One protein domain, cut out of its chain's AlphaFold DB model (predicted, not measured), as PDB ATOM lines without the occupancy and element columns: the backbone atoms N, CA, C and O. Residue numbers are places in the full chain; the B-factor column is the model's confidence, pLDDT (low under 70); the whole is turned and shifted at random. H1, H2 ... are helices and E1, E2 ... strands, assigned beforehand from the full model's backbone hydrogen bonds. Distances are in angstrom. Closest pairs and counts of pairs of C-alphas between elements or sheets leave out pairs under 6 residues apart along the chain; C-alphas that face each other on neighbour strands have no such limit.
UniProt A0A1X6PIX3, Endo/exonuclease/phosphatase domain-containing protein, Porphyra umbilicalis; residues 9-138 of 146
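Overview. This is residues 9 to 138 of the 146 residues of the protein "Endo/exonuclease/phosphatase domain-containing protein" of Porphyra umbilicalis (UniProt A0A1X6PIX3). What is the main picture? Helices H1 and H2 lie side by side toward one end, a small two-stranded ladder of E1 and E4 lies next to them with H3 beside E4, and the hairpin of E2 and E3 leads on toward the other end, where H4 lies. Long links without named elements, residues 53 to 81 and 115 to 128, run between these parts. How is it made up? The 130 printed residues have four named helices and four named strands in the order H1, E1, H2, H3, E2, E3, E4, H4, in two antiparallel sheets, E1 - E4 and E2 - E3; the class is mixed, helices and strands, with under half of the residues in named elements. The whole is only just compact, close to loose, with a radius of gyration of the C-alphas of 16.4 A and spans of 50 by 37 by 23 A.

Along the chain. Where are the first elements? H1, residues 9 to 25, begins at C-alpha 9 (107.195, 172.952, 160.761) and is 24.6 A long; E1 is residues 33 to 37, 13.4 A. H2 is residues 45 to 52, 10.2 A, and H3 residues 82 to 87, 8.4 A. Where are the last ones? E2 is residues 95 to 98, 9.8 A, E3 residues 105 to 107, 6.4 A, and E4 residues 110 to 114, 13.3 A. H4, residues 129 to 132, is 5.5 A long and ends at C-alpha 132 (121.086, 157.817, 134.678).

Arrangement. How do H1 and H2 stand? They touch, the closest C-alphas being those of Val 12 and Ala 46 at 4.4 A, and run the same way at a shallow tilt of 33 degrees, only just short of steep. Every O i to N i+4 pair is within hydrogen-bond range in H1, H2 and H3; H4 is too short for such a pair. What pairs the strands? E1 and E4 are antiparallel at 170 degrees, with N 34 and O 113 within hydrogen-bond range at 2.8 A. The hairpin E2 and E3 is antiparallel at 173 degrees, with N 105 and O 97 at 2.8 A, and E3 runs on into E4 at 16 degrees. Where are H3 and H4? The closest C-alphas of H3 and E4 are those of Ala 82 and Val 112, 5.7 A apart. H4 touches no helix and is apart from E2 and E3.

Size, cuts and confidence. How large is it? The two C-alphas farthest apart are those of His 68 and Val 131, 53.0 A. Are there cuts or long links? The printed part has no cut, and the long links are H2 to H3, 29 residues, and E4 to H4, 14 residues. Where is confidence low? The mean pLDDT of the printed part is 92.0, and residues 133 to 138 are under 70.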
ATOM      1  N   ALA A   9     107.836 173.342 159.505       95.81
ATOM      2  CA  ALA A   9     107.195 172.952 160.761       95.81
ATOM      3  C   ALA A   9     106.349 171.675 160.624       95.81
ATOM      4  O   ALA A   9     106.389 170.809 161.496       95.81
ATOM      5  N   ALA A  10     105.616 171.512 159.519       95.19
ATOM      6  CA  ALA A  10     104.860 170.288 159.277       95.19
ATOM      7  C   ALA A  10     105.788 169.077 159.081       95.19
ATOM      8  O   ALA A  10     105.494 167.999 159.599       95.19
ATOM      9  N   LEU A  11     106.922 169.247 158.394       96.31
ATOM     10  CA  LEU A  11     107.928 168.189 158.254       96.31
ATOM     11  C   LEU A  11     108.538 167.805 159.610       96.31
ATOM     12  O   LEU A  11     108.685 166.618 159.882       96.31
ATOM     13  N   VAL A  12     108.813 168.780 160.486       97.25
ATOM     14  CA  VAL A  12     109.289 168.530 161.859       97.25
ATOM     15  C   VAL A  12     108.268 167.722 162.665       97.25
ATOM     16  O   VAL A  12     108.642 166.732 163.292       97.25
ATOM     17  N   ILE A  13     106.977 168.081 162.606       95.69
ATOM     18  CA  ILE A  13     105.907 167.305 163.258       95.69
ATOM     19  C   ILE A  13     105.908 165.859 162.753       95.69
ATOM     20  O   ILE A  13     105.883 164.923 163.549       95.69
ATOM     21  N   ASN A  14     105.964 165.666 161.434       95.62
ATOM     22  CA  ASN A  14     105.927 164.329 160.846       95.62
ATOM     23  C   ASN A  14     107.163 163.505 161.212       95.62
ATOM     24  O   ASN A  14     107.020 162.330 161.528       95.62
ATOM     25  N   ALA A  15     108.351 164.108 161.220       97.00
ATOM     26  CA  ALA A  15     109.582 163.440 161.629       97.00
ATOM     27  C   ALA A  15     109.522 162.976 163.094       97.00
ATOM     28  O   ALA A  15     109.834 161.822 163.384       97.00
ATOM     29  N   ALA A  16     109.056 163.838 164.003       97.12
ATOM     30  CA  ALA A  16     108.906 163.498 165.417       97.12
ATOM     31  C   ALA A  16     107.928 162.328 165.632       97.12
ATOM     32  O   ALA A  16     108.241 161.357 166.324       97.12
ATOM     33  N   LEU A  17     106.753 162.396 164.997       96.31
ATOM     34  CA  LEU A  17     105.735 161.349 165.089       96.31
ATOM     35  C   LEU A  17     106.207 160.033 164.458       96.31
ATOM     36  O   LEU A  17     106.024 158.976 165.057       96.31
ATOM     37  N   LEU A  18     106.856 160.098 163.292       97.19
ATOM     38  CA  LEU A  18     107.429 158.933 162.619       97.19
ATOM     39  C   LEU A  18     108.480 158.254 163.497       97.19
ATOM     40  O   LEU A  18     108.419 157.042 163.682       97.19
ATOM     41  N   SER A  19     109.415 159.019 164.062       97.19
ATOM     42  CA  SER A  19     110.452 158.469 164.937       97.19
ATOM     43  C   SER A  19     109.867 157.861 166.208       97.19
ATOM     44  O   SER A  19     110.307 156.793 166.626       97.19
ATOM     45  N   THR A  20     108.852 158.498 166.795       96.81
ATOM     46  CA  THR A  20     108.169 157.981 167.987       96.81
ATOM     47  C   THR A  20     107.470 156.658 167.690       96.81
ATOM     48  O   THR A  20     107.649 155.690 168.425       96.81
ATOM     49  N   ALA A  21     106.719 156.591 166.587       97.31
ATOM     50  CA  ALA A  21     106.054 155.367 166.155       97.31
ATOM     51  C   ALA A  21     107.066 154.258 165.836       97.31
ATOM     52  O   ALA A  21     106.892 153.128 166.275       97.31
ATOM     53  N   PHE A  22     108.143 154.589 165.123       97.62
ATOM     54  CA  PHE A  22     109.224 153.660 164.813       97.62
ATOM     55  C   PHE A  22     109.854 153.070 166.081       97.62
ATOM     56  O   PHE A  22     109.904 151.852 166.216       97.62
ATOM     57  N   HIS A  23     110.260 153.900 167.045       96.31
ATOM     58  CA  HIS A  23     110.834 153.418 168.309       96.31
ATOM     59  C   HIS A  23     109.837 152.611 169.145       96.31
ATOM     60  O   HIS A  23     110.246 151.698 169.848       96.31
ATOM     61  N   GLY A  24     108.534 152.892 169.048       96.44
ATOM     62  CA  GLY A  24     107.498 152.066 169.677       96.44
ATOM     63  C   GLY A  24     107.330 150.677 169.045       96.44
ATOM     64  O   GLY A  24     106.792 149.782 169.690       96.44
ATOM     65  N   LEU A  25     107.781 150.492 167.798       96.81
ATOM     66  CA  LEU A  25     107.762 149.209 167.087       96.81
ATOM     67  C   LEU A  25     109.060 148.409 167.263       96.81
ATOM     68  O   LEU A  25     109.043 147.193 167.086       96.81
ATOM     69  N   VAL A  26     110.175 149.069 167.588       95.56
ATOM     70  CA  VAL A  26     111.463 148.413 167.841       95.56
ATOM     71  C   VAL A  26     111.496 147.938 169.298       95.56
ATOM     72  O   VAL A  26     111.393 148.769 170.203       95.56
ATOM     73  N   PRO A  27     111.638 146.628 169.573       92.38
ATOM     74  CA  PRO A  27     111.721 146.155 170.947       92.38
ATOM     75  C   PRO A  27     112.929 146.760 171.688       92.38
ATOM     76  O   PRO A  27     113.962 147.035 171.072       92.38
ATOM     77  N   PRO A  28     112.846 146.958 173.015       88.25
ATOM     78  CA  PRO A  28     113.963 147.492 173.785       88.25
ATOM     79  C   PRO A  28     115.244 146.665 173.601       88.25
ATOM     80  O   PRO A  28     115.246 145.462 173.842       88.25
ATOM     81  N   GLY A  29     116.337 147.326 173.211       85.88
ATOM     82  CA  GLY A  29     117.642 146.691 172.993       85.88
ATOM     83  C   GLY A  29     117.841 146.057 171.612       85.88
ATOM     84  O   GLY A  29     118.938 145.579 171.339       85.88
ATOM     85  N   GLU A  30     116.829 146.079 170.742       93.38
ATOM     86  CA  GLU A  30     116.922 145.534 169.387       93.38
ATOM     87  C   GLU A  30     117.411 146.565 168.360       93.38
ATOM     88  O   GLU A  30     117.274 147.787 168.508       93.38
ATOM     89  N   ALA A  31     117.965 146.044 167.268       95.00
ATOM     90  CA  ALA A  31     118.323 146.830 166.098       95.00
ATOM     91  C   ALA A  31     117.070 147.219 165.299       95.00
ATOM     92  O   ALA A  31     116.204 146.390 165.019       95.00
ATOM     93  N   GLY A  32     117.004 148.476 164.867       96.75
ATOM     94  CA  GLY A  32     115.928 148.987 164.028       96.75
ATOM     95  C   GLY A  32     116.462 149.757 162.827       96.75
ATOM     96  O   GLY A  32     117.470 150.460 162.918       96.75
ATOM     97  N   ILE A  33     115.735 149.666 161.712       97.75
ATOM     98  CA  ILE A  33     115.997 150.434 160.492       97.75
ATOM     99  C   ILE A  33     114.730 151.204 160.114       97.75
ATOM    100  O   ILE A  33     113.691 150.608 159.838       97.75
ATOM    101  N   LEU A  34     114.835 152.529 160.068       97.81
ATOM    102  CA  LEU A  34     113.832 153.426 159.510       97.81
ATOM    103  C   LEU A  34     114.298 153.874 158.124       97.81
ATOM    104  O   LEU A  34     115.241 154.654 158.006       97.81
ATOM    105  N   ALA A  35     113.633 153.399 157.075       97.25
ATOM    106  CA  ALA A  35     113.996 153.722 155.701       97.25
ATOM    107  C   ALA A  35     112.815 154.256 154.887       97.25
ATOM    108  O   ALA A  35     111.674 153.834 155.077       97.25
ATOM    109  N   GLY A  36     113.105 155.159 153.950       95.00
ATOM    110  CA  GLY A  36     112.137 155.628 152.961       95.00
ATOM    111  C   GLY A  36     112.403 157.037 152.440       95.00
ATOM    112  O   GLY A  36     113.336 157.711 152.878       95.00
ATOM    113  N   ASP A  37     111.533 157.473 151.527       94.56
ATOM    114  CA  ASP A  37     111.454 158.857 151.054       94.56
ATOM    115  C   ASP A  37     110.847 159.740 152.150       94.56
ATOM    116  O   ASP A  37     109.636 159.703 152.436       94.56
ATOM    117  N   LEU A  38     111.705 160.538 152.781       94.06
ATOM    118  CA  LEU A  38     111.311 161.424 153.860       94.06
ATOM    119  C   LEU A  38     110.914 162.825 153.382       94.06
ATOM    120  O   LEU A  38     110.309 163.561 154.161       94.06
ATOM    121  N   ASN A  39     111.177 163.175 152.115       93.69
ATOM    122  CA  ASN A  39     110.970 164.519 151.554       93.69
ATOM    123  C   ASN A  39     111.594 165.649 152.407       93.69
ATOM    124  O   ASN A  39     111.055 166.754 152.487       93.69
ATOM    125  N   ILE A  40     112.727 165.370 153.051       95.69
ATOM    126  CA  ILE A  40     113.544 166.328 153.811       95.69
ATOM    127  C   ILE A  40     114.953 166.309 153.232       95.69
ATOM    128  O   ILE A  40     115.386 165.265 152.761       95.69
ATOM    129  N   LYS A  41     115.656 167.438 153.258       96.38
ATOM    130  CA  LYS A  41     117.038 167.544 152.780       96.38
ATOM    131  C   LYS A  41     118.045 167.382 153.917       96.38
ATOM    132  O   LYS A  41     117.722 167.685 155.075       96.38
ATOM    133  N   PRO A  42     119.309 167.024 153.614       96.56
ATOM    134  CA  PRO A  42     120.389 167.152 154.581       96.56
ATOM    135  C   PRO A  42     120.479 168.607 155.072       96.56
ATOM    136  O   PRO A  42     120.609 169.534 154.278       96.56
ATOM    137  N   GLY A  43     120.385 168.808 156.388       94.50
ATOM    138  CA  GLY A  43     120.424 170.133 157.026       94.50
ATOM    139  C   GLY A  43     119.059 170.714 157.412       94.50
ATOM    140  O   GLY A  43     119.003 171.567 158.305       94.50
ATOM    141  N   ASP A  44     117.959 170.206 156.844       96.88
ATOM    142  CA  ASP A  44     116.614 170.601 157.269       96.88
ATOM    143  C   ASP A  44     116.408 170.303 158.760       96.88
ATOM    144  O   ASP A  44     116.963 169.354 159.323       96.88
ATOM    145  N   ALA A  45     115.578 171.109 159.425       97.62
ATOM    146  CA  ALA A  45     115.294 170.953 160.852       97.62
ATOM    147  C   ALA A  45     114.748 169.561 161.205       97.62
ATOM    148  O   ALA A  45     115.116 169.000 162.232       97.62
ATOM    149  N   ALA A  46     113.921 168.980 160.332       97.56
ATOM    150  CA  ALA A  46     113.397 167.628 160.500       97.56
ATOM    151  C   ALA A  46     114.502 166.557 160.430       97.56
ATOM    152  O   ALA A  46     114.510 165.634 161.241       97.56
ATOM    153  N   TYR A  47     115.467 166.699 159.512       97.75
ATOM    154  CA  TYR A  47     116.609 165.786 159.415       97.75
ATOM    155  C   TYR A  47     117.512 165.906 160.648       97.75
ATOM    156  O   TYR A  47     117.900 164.899 161.241       97.75
ATOM    157  N   ARG A  48     117.800 167.143 161.082       97.69
ATOM    158  CA  ARG A  48     118.551 167.396 162.318       97.69
ATOM    159  C   ARG A  48     117.850 166.766 163.515       97.69
ATOM    160  O   ARG A  48     118.483 165.998 164.217       97.69
ATOM    161  N   LEU A  49     116.545 166.984 163.678       98.06
ATOM    162  CA  LEU A  49     115.769 166.376 164.758       98.06
ATOM    163  C   LEU A  49     115.944 164.848 164.817       98.06
ATOM    164  O   LEU A  49     116.271 164.314 165.873       98.06
ATOM    165  N   LEU A  50     115.770 164.156 163.685       98.12
ATOM    166  CA  LEU A  50     115.913 162.696 163.618       98.12
ATOM    167  C   LEU A  50     117.325 162.217 163.974       98.12
ATOM    168  O   LEU A  50     117.472 161.131 164.530       98.12
ATOM    169  N   THR A  51     118.350 163.004 163.646       97.62
ATOM    170  CA  THR A  51     119.757 162.591 163.757       97.62
ATOM    171  C   THR A  51     120.465 163.081 165.016       97.62
ATOM    172  O   THR A  51     121.471 162.501 165.415       97.62
ATOM    173  N   THR A  52     119.941 164.110 165.681       95.88
ATOM    174  CA  THR A  52     120.515 164.677 166.911       95.88
ATOM    175  C   THR A  52     119.648 164.450 168.144       95.88
ATOM    176  O   THR A  52     120.133 164.621 169.259       95.88
ATOM    177  N   GLY A  53     118.382 164.054 167.973       94.50
ATOM    178  CA  GLY A  53     117.481 163.718 169.076       94.50
ATOM    179  C   GLY A  53     116.571 164.865 169.528       94.50
ATOM    180  O   GLY A  53     115.656 164.651 170.317       94.50
ATOM    181  N   GLY A  54     116.791 166.085 169.033       92.25
ATOM    182  CA  GLY A  54     116.019 167.251 169.455       92.25
ATOM    183  C   GLY A  54     116.190 168.454 168.539       92.25
ATOM    184  O   GLY A  54     117.119 168.527 167.732       92.25
ATOM    185  N   LEU A  55     115.290 169.426 168.690       95.75
ATOM    186  CA  LEU A  55     115.297 170.672 167.927       95.75
ATOM    187  C   LEU A  55     115.235 171.886 168.873       95.75
ATOM    188  O   LEU A  55     114.368 171.926 169.749       95.75
ATOM    189  N   PRO A  56     116.106 172.904 168.719       94.50
ATOM    190  CA  PRO A  56     116.030 174.117 169.528       94.50
ATOM    191  C   PRO A  56     114.691 174.841 169.353       94.50
ATOM    192  O   PRO A  56     114.230 175.033 168.232       94.50
ATOM    193  N   ARG A  57     114.101 175.340 170.447       93.50
ATOM    194  CA  ARG A  57     112.841 176.118 170.405       93.50
ATOM    195  C   ARG A  57     112.923 177.393 169.564       93.50
ATOM    196  O   ARG A  57     111.898 177.881 169.109       93.50
ATOM    197  N   ALA A  58     114.127 177.940 169.410       95.31
ATOM    198  CA  ALA A  58     114.388 179.123 168.597       95.31
ATOM    199  C   ALA A  58     114.566 178.801 167.102       95.31
ATOM    200  O   ALA A  58     114.760 179.720 166.309       95.31
ATOM    201  N   ASP A  59     114.546 177.523 166.707       96.75
ATOM    202  CA  ASP A  59     114.651 177.146 165.302       96.75
ATOM    203  C   ASP A  59     113.431 177.673 164.519       96.75
ATOM    204  O   ASP A  59     112.300 177.472 164.965       96.75
ATOM    205  N   PRO A  60     113.608 178.322 163.354       96.25
ATOM    206  CA  PRO A  60     112.491 178.852 162.566       96.25
ATOM    207  C   PRO A  60     111.474 177.791 162.128       96.25
ATOM    208  O   PRO A  60     110.322 178.118 161.844       96.25
ATOM    209  N   ALA A  61     111.892 176.526 162.046       96.94
ATOM    210  CA  ALA A  61     111.023 175.406 161.716       96.94
ATOM    211  C   ALA A  61     110.409 174.733 162.954       96.94
ATOM    212  O   ALA A  61     109.674 173.756 162.802       96.94
ATOM    213  N   TYR A  62     110.688 175.215 164.171       96.88
ATOM    214  CA  TYR A  62     110.074 174.676 165.380       96.88
ATOM    215  C   TYR A  62     108.549 174.897 165.321       96.88
ATOM    216  O   TYR A  62     108.103 176.038 165.169       96.88
ATOM    217  N   PRO A  63     107.720 173.841 165.425       94.50
ATOM    218  CA  PRO A  63     106.275 173.977 165.345       94.50
ATOM    219  C   PRO A  63     105.741 174.916 166.432       94.50
ATOM    220  O   PRO A  63     106.130 174.780 167.597       94.50
ATOM    221  N   PRO A  64     104.839 175.852 166.089       90.19
ATOM    222  CA  PRO A  64     104.314 176.795 167.062       90.19
ATOM    223  C   PRO A  64     103.592 176.032 168.185       90.19
ATOM    224  O   PRO A  64     102.710 175.214 167.897       90.19
ATOM    225  N   PRO A  65     103.948 176.272 169.461       86.50
ATOM    226  CA  PRO A  65     103.305 175.598 170.578       86.50
ATOM    227  C   PRO A  65     101.826 175.990 170.646       86.50
ATOM    228  O   PRO A  65     101.468 177.151 170.445       86.50
ATOM    229  N   ARG A  66     100.957 175.031 170.969       87.31
ATOM    230  CA  ARG A  66      99.536 175.293 171.234       87.31
ATOM    231  C   ARG A  66      99.314 175.354 172.743       87.31
ATOM    232  O   ARG A  66      99.826 174.509 173.469       87.31
ATOM    233  N   ALA A  67      98.546 176.341 173.215       84.81
ATOM    234  CA  ALA A  67      98.390 176.647 174.644       84.81
ATOM    235  C   ALA A  67      97.918 175.458 175.506       84.81
ATOM    236  O   ALA A  67      98.258 175.382 176.682       84.81
ATOM    237  N   HIS A  68      97.171 174.522 174.918       90.69
ATOM    238  CA  HIS A  68      96.609 173.354 175.605       90.69
ATOM    239  C   HIS A  68      97.240 172.028 175.167       90.69
ATOM    240  O   HIS A  68      96.719 170.967 175.495       90.69
ATOM    241  N   ASP A  69      98.341 172.079 174.414       89.75
ATOM    242  CA  ASP A  69      99.018 170.892 173.903       89.75
ATOM    243  C   ASP A  69     100.432 170.794 174.499       89.75
ATOM    244  O   ASP A  69     101.303 171.632 174.203       89.75
ATOM    245  N   PRO A  70     100.698 169.801 175.367       90.06
ATOM    246  CA  PRO A  70     102.030 169.595 175.912       90.06
ATOM    247  C   PRO A  70     102.998 169.005 174.878       90.06
ATOM    248  O   PRO A  70     104.198 169.011 175.139       90.06
ATOM    249  N   TRP A  71     102.520 168.533 173.720       92.44
ATOM    250  CA  TRP A  71     103.345 167.881 172.706       92.44
ATOM    251  C   TRP A  71     104.495 168.771 172.223       92.44
ATOM    252  O   TRP A  71     104.330 169.972 171.978       92.44
ATOM    253  N   ARG A  72     105.678 168.177 172.072       92.56
ATOM    254  CA  ARG A  72     106.896 168.812 171.556       92.56
ATOM    255  C   ARG A  72     107.542 167.883 170.519       92.56
ATOM    256  O   ARG A  72     107.364 166.669 170.619       92.56
ATOM    257  N   PRO A  73     108.277 168.427 169.533       94.19
ATOM    258  CA  PRO A  73     108.976 167.645 168.520       94.19
ATOM    259  C   PRO A  73     110.274 167.057 169.091       94.19
ATOM    260  O   PRO A  73     111.361 167.386 168.628       94.19
ATOM    261  N   ASP A  74     110.152 166.224 170.117       92.06
ATOM    262  CA  ASP A  74     111.257 165.455 170.680       92.06
ATOM    263  C   ASP A  74     111.194 164.032 170.105       92.06
ATOM    264  O   ASP A  74     110.108 163.543 169.774       92.06
ATOM    265  N   VAL A  75     112.342 163.363 169.957       95.25
ATOM    266  CA  VAL A  75     112.385 161.961 169.507       95.25
ATOM    267  C   VAL A  75     112.972 161.057 170.594       95.25
ATOM    268  O   VAL A  75     113.872 161.496 171.309       95.25
ATOM    269  N   PRO A  76     112.504 159.799 170.737       94.81
ATOM    270  CA  PRO A  76     112.961 158.914 171.815       94.81
ATOM    271  C   PRO A  76     114.472 158.657 171.837       94.81
ATOM    272  O   PRO A  76     115.076 158.576 172.903       94.81
ATOM    273  N   SER A  77     115.081 158.512 170.661       95.50
ATOM    274  CA  SER A  77     116.522 158.329 170.502       95.50
ATOM    275  C   SER A  77     116.941 158.773 169.097       95.50
ATOM    276  O   SER A  77     116.196 158.500 168.143       95.50
ATOM    277  N   PRO A  78     118.089 159.458 168.938       97.06
ATOM    278  CA  PRO A  78     118.593 159.830 167.624       97.06
ATOM    279  C   PRO A  78     118.897 158.592 166.780       97.06
ATOM    280  O   PRO A  78     119.377 157.569 167.272       97.06
ATOM    281  N   LEU A  79     118.652 158.712 165.482       97.75
ATOM    282  CA  LEU A  79     119.013 157.713 164.486       97.75
ATOM    283  C   LEU A  79     120.245 158.173 163.709       97.75
ATOM    284  O   LEU A  79     120.503 159.363 163.567       97.75
ATOM    285  N   THR A  80     121.004 157.234 163.159       97.56
ATOM    286  CA  THR A  80     122.173 157.552 162.327       97.56
ATOM    287  C   THR A  80     121.906 157.176 160.879       97.56
ATOM    288  O   THR A  80     121.431 156.079 160.606       97.56
ATOM    289  N   SER A  81     122.229 158.055 159.933       98.31
ATOM    290  CA  SER A  81     122.191 157.704 158.510       98.31
ATOM    291  C   SER A  81     123.276 156.687 158.167       98.31
ATOM    292  O   SER A  81     124.456 156.903 158.459       98.31
ATOM    293  N   ALA A  82     122.889 155.595 157.505       98.06
ATOM    294  CA  ALA A  82     123.808 154.576 157.012       98.06
ATOM    295  C   ALA A  82     124.866 155.169 156.063       98.06
ATOM    296  O   ALA A  82     126.047 154.831 156.155       98.06
ATOM    297  N   TYR A  83     124.468 156.113 155.203       97.31
ATOM    298  CA  TYR A  83     125.387 156.791 154.288       97.31
ATOM    299  C   TYR A  83     126.412 157.633 155.042       97.31
ATOM    300  O   TYR A  83     127.609 157.504 154.791       97.31
ATOM    301  N   VAL A  84     125.970 158.436 156.015       96.94
ATOM    302  CA  VAL A  84     126.879 159.236 156.847       96.94
ATOM    303  C   VAL A  84     127.819 158.338 157.647       96.94
ATOM    304  O   VAL A  84     129.011 158.624 157.721       96.94
ATOM    305  N   ARG A  85     127.320 157.224 158.195       96.62
ATOM    306  CA  ARG A  85     128.119 156.284 158.989       96.62
ATOM    307  C   ARG A  85     129.295 155.691 158.210       96.62
ATOM    308  O   ARG A  85     130.375 155.567 158.782       96.62
ATOM    309  N   VAL A  86     129.082 155.338 156.939       97.25
ATOM    310  CA  VAL A  86     130.092 154.684 156.084       97.25
ATOM    311  C   VAL A  86     130.925 155.692 155.286       97.25
ATOM    312  O   VAL A  86     132.125 155.505 155.105       97.25
ATOM    313  N   ARG A  87     130.309 156.764 154.775       95.44
ATOM    314  CA  ARG A  87     130.931 157.706 153.822       95.44
ATOM    315  C   ARG A  87     131.263 159.070 154.431       95.44
ATOM    316  O   ARG A  87     131.844 159.904 153.743       95.44
ATOM    317  N   GLY A  88     130.861 159.331 155.674       95.81
ATOM    318  CA  GLY A  88     131.035 160.620 156.354       95.81
ATOM    319  C   GLY A  88     130.097 161.732 155.869       95.81
ATOM    320  O   GLY A  88     130.162 162.847 156.379       95.81
ATOM    321  N   ARG A  89     129.233 161.456 154.885       96.12
ATOM    322  CA  ARG A  89     128.277 162.412 154.313       96.12
ATOM    323  C   ARG A  89     127.096 161.698 153.669       96.12
ATOM    324  O   ARG A  89     127.212 160.540 153.270       96.12
ATOM    325  N   GLU A  90     125.993 162.422 153.530       97.44
ATOM    326  CA  GLU A  90     124.875 161.996 152.691       97.44
ATOM    327  C   GLU A  90     125.284 161.950 151.209       97.44
ATOM    328  O   GLU A  90     126.214 162.667 150.809       97.44
ATOM    329  N   PRO A  91     124.631 161.117 150.374       95.25
ATOM    330  CA  PRO A  91     124.860 161.145 148.938       95.25
ATOM    331  C   PRO A  91     124.499 162.520 148.368       95.25
ATOM    332  O   PRO A  91     123.737 163.284 148.959       95.25
ATOM    333  N   GLU A  92     125.035 162.838 147.191       92.69
ATOM    334  CA  GLU A  92     124.725 164.103 146.514       92.69
ATOM    335  C   GLU A  92     123.268 164.189 146.048       92.69
ATOM    336  O   GLU A  92     122.766 165.284 145.798       92.69
ATOM    337  N   TRP A  93     122.626 163.039 145.842       93.75
ATOM    338  CA  TRP A  93     121.239 162.944 145.422       93.75
ATOM    339  C   TRP A  93     120.692 161.532 145.633       93.75
ATOM    340  O   TRP A  93     121.421 160.547 145.506       93.75
ATOM    341  N   THR A  94     119.390 161.449 145.877       93.44
ATOM    342  CA  THR A  94     118.590 160.211 145.801       93.44
ATOM    343  C   THR A  94     117.345 160.420 144.944       93.44
ATOM    344  O   THR A  94     116.859 159.496 144.297       93.44
ATOM    345  N   ASN A  95     116.903 161.673 144.835       91.69
ATOM    346  CA  ASN A  95     115.839 162.104 143.956       91.69
ATOM    347  C   ASN A  95     116.408 162.939 142.803       91.69
ATOM    348  O   ASN A  95     117.107 163.930 143.017       91.69
ATOM    349  N   TYR A  96     116.049 162.565 141.574       90.94
ATOM    350  CA  TYR A  96     116.310 163.342 140.363       90.94
ATOM    351  C   TYR A  96     114.996 163.526 139.600       90.94
ATOM    352  O   TYR A  96     114.651 162.768 138.692       90.94
ATOM    353  N   ALA A  97     114.248 164.562 139.978       86.69
ATOM    354  CA  ALA A  97     112.928 164.835 139.430       86.69
ATOM    355  C   ALA A  97     112.924 166.083 138.542       86.69
ATOM    356  O   ALA A  97     113.653 167.047 138.770       86.69
ATOM    357  N   ARG A  98     112.051 166.092 137.534       83.75
ATOM    358  CA  ARG A  98     111.691 167.295 136.777       83.75
ATOM    359  C   ARG A  98     110.186 167.309 136.573       83.75
ATOM    360  O   ARG A  98     109.603 166.292 136.194       83.75
ATOM    361  N   ILE A  99     109.586 168.467 136.819       80.38
ATOM    362  CA  ILE A  99     108.183 168.737 136.525       80.38
ATOM    363  C   ILE A  99     108.172 169.740 135.376       80.38
ATOM    364  O   ILE A  99     108.693 170.842 135.522       80.38
ATOM    365  N   ASP A 100     107.609 169.327 134.242       82.50
ATOM    366  CA  ASP A 100     107.482 170.141 133.031       82.50
ATOM    367  C   ASP A 100     108.815 170.813 132.629       82.50
ATOM    368  O   ASP A 100     109.847 170.133 132.546       82.50
ATOM    369  N   ASP A 101     108.799 172.125 132.391       83.75
ATOM    370  CA  ASP A 101     109.959 172.917 131.963       83.75
ATOM    371  C   ASP A 101     110.743 173.537 133.134       83.75
ATOM    372  O   ASP A 101     111.676 174.315 132.926       83.75
ATOM    373  N   ALA A 102     110.395 173.198 134.380       81.19
ATOM    374  CA  ALA A 102     111.118 173.692 135.542       81.19
ATOM    375  C   ALA A 102     112.548 173.113 135.608       81.19
ATOM    376  O   ALA A 102     112.810 172.008 135.106       81.19
ATOM    377  N   PRO A 103     113.486 173.813 136.278       86.12
ATOM    378  CA  PRO A 103     114.775 173.236 136.630       86.12
ATOM    379  C   PRO A 103     114.599 171.888 137.334       86.12
ATOM    380  O   PRO A 103     113.651 171.679 138.094       86.12
ATOM    381  N   ALA A 104     115.513 170.955 137.070       88.81
ATOM    382  CA  ALA A 104     115.472 169.675 137.756       88.81
ATOM    383  C   ALA A 104     115.707 169.872 139.259       88.81
ATOM    384  O   ALA A 104     116.626 170.583 139.661       88.81
ATOM    385  N   PHE A 105     114.897 169.200 140.067       89.50
ATOM    386  CA  PHE A 105     115.069 169.120 141.504       89.50
ATOM    387  C   PHE A 105     115.907 167.885 141.820       89.50
ATOM    388  O   PHE A 105     115.457 166.750 141.620       89.50
ATOM    389  N   ILE A 106     117.144 168.124 142.248       91.75
ATOM    390  CA  ILE A 106     118.137 167.089 142.515       91.75
ATOM    391  C   ILE A 106     118.607 167.252 143.949       91.75
ATOM    392  O   ILE A 106     119.329 168.197 144.249       91.75
ATOM    393  N   GLU A 107     118.160 166.355 144.814       94.06
ATOM    394  CA  GLU A 107     118.406 166.419 146.251       94.06
ATOM    395  C   GLU A 107     118.427 165.010 146.846       94.06
ATOM    396  O   GLU A 107     117.957 164.043 146.233       94.06
ATOM    397  N   THR A 108     118.953 164.901 148.060       96.06
ATOM    398  CA  THR A 108     118.841 163.697 148.888       96.06
ATOM    399  C   THR A 108     117.595 163.805 149.748       96.06
ATOM    400  O   THR A 108     117.493 164.728 150.547       96.06
ATOM    401  N   LEU A 109     116.652 162.889 149.538       95.75
ATOM    402  CA  LEU A 109     115.357 162.822 150.227       95.75
ATOM    403  C   LEU A 109     115.085 161.440 150.833       95.75
ATOM    404  O   LEU A 109     114.228 161.304 151.708       95.75
ATOM    405  N   ASP A 110     115.799 160.423 150.354       96.19
ATOM    406  CA  ASP A 110     115.649 159.029 150.744       96.19
ATOM    407  C   ASP A 110     116.746 158.661 151.731       96.19
ATOM    408  O   ASP A 110     117.933 158.860 151.468       96.19
ATOM    409  N   TYR A 111     116.348 158.085 152.858       97.44
ATOM    410  CA  TYR A 111     117.272 157.768 153.936       97.44
ATOM    411  C   TYR A 111     117.132 156.319 154.371       97.44
ATOM    412  O   TYR A 111     116.054 155.731 154.304       97.44
ATOM    413  N   VAL A 112     118.241 155.771 154.861       97.94
ATOM    414  CA  VAL A 112     118.287 154.542 155.653       97.94
ATOM    415  C   VAL A 112     118.876 154.940 156.999       97.94
ATOM    416  O   VAL A 112     120.085 155.136 157.120       97.94
ATOM    417  N   LEU A 113     118.007 155.151 157.982       98.25
ATOM    418  CA  LEU A 113     118.365 155.570 159.331       98.25
ATOM    419  C   LEU A 113     118.355 154.352 160.256       98.25
ATOM    420  O   LEU A 113     117.416 153.561 160.226       98.25
ATOM    421  N   VAL A 114     119.380 154.202 161.086       98.12
ATOM    422  CA  VAL A 114     119.539 153.049 161.979       98.12
ATOM    423  C   VAL A 114     119.548 153.475 163.441       98.12
ATOM    424  O   VAL A 114     119.987 154.583 163.770       98.12
ATOM    425  N   THR A 115     119.057 152.604 164.322       97.06
ATOM    426  CA  THR A 115     119.162 152.806 165.772       97.06
ATOM    427  C   THR A 115     120.622 152.738 166.242       97.06
ATOM    428  O   THR A 115     121.479 152.170 165.553       97.06
ATOM    429  N   PRO A 116     120.943 153.305 167.420       92.56
ATOM    430  CA  PRO A 116     122.256 153.122 168.030       92.56
ATOM    431  C   PRO A 116     122.617 151.638 168.179       92.56
ATOM    432  O   PRO A 116     121.767 150.818 168.517       92.56
ATOM    433  N   GLY A 117     123.887 151.299 167.947       89.25
ATOM    434  CA  GLY A 117     124.393 149.925 168.062       89.25
ATOM    435  C   GLY A 117     124.330 149.103 166.771       89.25
ATOM    436  O   GLY A 117     124.969 148.059 166.701       89.25
ATOM    437  N   VAL A 118     123.641 149.584 165.731       94.75
ATOM    438  CA  VAL A 118     123.714 148.971 164.398       94.75
ATOM    439  C   VAL A 118     125.056 149.304 163.749       94.75
ATOM    440  O   VAL A 118     125.377 150.474 163.524       94.75
ATOM    441  N   ASP A 119     125.832 148.272 163.418       94.69
ATOM    442  CA  ASP A 119     127.073 148.428 162.663       94.69
ATOM    443  C   ASP A 119     126.796 148.390 161.156       94.69
ATOM    444  O   ASP A 119     126.447 147.357 160.581       94.69
ATOM    445  N   VAL A 120     126.905 149.551 160.513       96.94
ATOM    446  CA  VAL A 120     126.704 149.683 159.068       96.94
ATOM    447  C   VAL A 120     128.026 149.383 158.371       96.94
ATOM    448  O   VAL A 120     128.955 150.187 158.430       96.94
ATOM    449  N   VAL A 121     128.092 148.230 157.708       97.19
ATOM    450  CA  VAL A 121     129.327 147.717 157.096       97.19
ATOM    451  C   VAL A 121     129.649 148.407 155.768       97.19
ATOM    452  O   VAL A 121     130.803 148.744 155.517       97.19
ATOM    453  N   ASP A 122     128.649 148.627 154.912       97.00
ATOM    454  CA  ASP A 122     128.834 149.291 153.619       97.00
ATOM    455  C   ASP A 122     127.524 149.918 153.116       97.00
ATOM    456  O   ASP A 122     126.431 149.594 153.586       97.00
ATOM    457  N   VAL A 123     127.643 150.814 152.136       96.88
ATOM    458  CA  VAL A 123     126.530 151.387 151.373       96.88
ATOM    459  C   VAL A 123     126.860 151.400 149.886       96.88
ATOM    460  O   VAL A 123     127.971 151.764 149.476       96.88
ATOM    461  N   LEU A 124     125.860 151.071 149.067       93.38
ATOM    462  CA  LEU A 124     125.981 151.169 147.617       93.38
ATOM    463  C   LEU A 124     126.158 152.642 147.208       93.38
ATOM    464  O   LEU A 124     125.424 153.505 147.700       93.38
ATOM    465  N   PRO A 125     127.116 152.958 146.320       87.69
ATOM    466  CA  PRO A 125     127.263 154.310 145.810       87.69
ATOM    467  C   PRO A 125     126.051 154.677 144.952       87.69
ATOM    468  O   PRO A 125     125.559 153.861 144.169       87.69
ATOM    469  N   THR A 126     125.598 155.926 145.050       86.00
ATOM    470  CA  THR A 126     124.608 156.434 144.103       86.00
ATOM    471  C   THR A 126     125.245 156.550 142.716       86.00
ATOM    472  O   THR A 126     126.421 156.918 142.596       86.00
ATOM    473  N   PRO A 127     124.518 156.189 141.642       85.38
ATOM    474  CA  PRO A 127     125.063 156.270 140.296       85.38
ATOM    475  C   PRO A 127     125.438 157.716 139.954       85.38
ATOM    476  O   PRO A 127     124.823 158.679 140.416       85.38
ATOM    477  N   LYS A 128     126.459 157.876 139.109       81.50
ATOM    478  CA  LYS A 128     126.816 159.193 138.575       81.50
ATOM    479  C   LYS A 128     125.672 159.725 137.709       81.50
ATOM    480  O   LYS A 128     125.056 158.956 136.970       81.50
ATOM    481  N   ARG A 129     125.393 161.030 137.773       78.44
ATOM    482  CA  ARG A 129     124.240 161.652 137.088       78.44
ATOM    483  C   ARG A 129     124.255 161.413 135.578       78.44
ATOM    484  O   ARG A 129     123.201 161.222 134.979       78.44
ATOM    485  N   GLU A 130     125.443 161.361 134.984       75.19
ATOM    486  CA  GLU A 130     125.655 161.151 133.549       75.19
ATOM    487  C   GLU A 130     125.195 159.759 133.089       75.19
ATOM    488  O   GLU A 130     124.844 159.578 131.928       75.19
ATOM    489  N   VAL A 131     125.163 158.782 134.000       77.06
ATOM    490  CA  VAL A 131     124.797 157.386 133.709       77.06
ATOM    491  C   VAL A 131     123.278 157.185 133.709       77.06
ATOM    492  O   VAL A 131     122.774 156.284 133.048       77.06
ATOM    493  N   VAL A 132     122.526 158.026 134.425       75.38
ATOM    494  CA  VAL A 132     121.086 157.817 134.678       75.38
ATOM    495  C   VAL A 132     120.206 158.391 133.554       75.38
ATOM    496  O   VAL A 132     119.015 158.107 133.486       75.38
ATOM    497  N   GLY A 133     120.780 159.159 132.620       67.19
ATOM    498  CA  GLY A 133     120.093 159.589 131.393       67.19
ATOM    499  C   GLY A 133     119.064 160.718 131.565       67.19
ATOM    500  O   GLY A 133     118.390 161.079 130.601       67.19
ATOM    501  N   GLY A 134     118.961 161.312 132.758       67.75
ATOM    502  CA  GLY A 134     118.133 162.488 133.040       67.75
ATOM    503  C   GLY A 134     117.057 162.256 134.110       67.75
ATOM    504  O   GLY A 134     116.953 161.168 134.671       67.75
ATOM    505  N   PRO A 135     116.254 163.288 134.426       68.19
ATOM    506  CA  PRO A 135     115.261 163.212 135.489       68.19
ATOM    507  C   PRO A 135     114.149 162.217 135.153       68.19
ATOM    508  O   PRO A 135     113.648 162.185 134.023       68.19
ATOM    509  N   SER A 136     113.683 161.476 136.160       62.03
ATOM    510  CA  SER A 136     112.488 160.642 136.024       62.03
ATOM    511  C   SER A 136     111.289 161.543 135.704       62.03
ATOM    512  O   SER A 136     110.899 162.390 136.514       62.03
ATOM    513  N   ARG A 137     110.707 161.403 134.505       54.94
ATOM    514  CA  ARG A 137     109.537 162.188 134.089       54.94
ATOM    515  C   ARG A 137     108.288 161.658 134.790       54.94
ATOM    516  O   ARG A 137     107.774 160.607 134.414       54.94
ATOM    517  N   ARG A 138     107.727 162.410 135.740       50.81
ATOM    518  CA  ARG A 138     106.336 162.181 136.166       50.81
ATOM    519  C   ARG A 138     105.409 162.729 135.080       50.81
ATOM    520  O   ARG A 138     105.131 163.922 135.039       50.81
TER     521      ARG A 138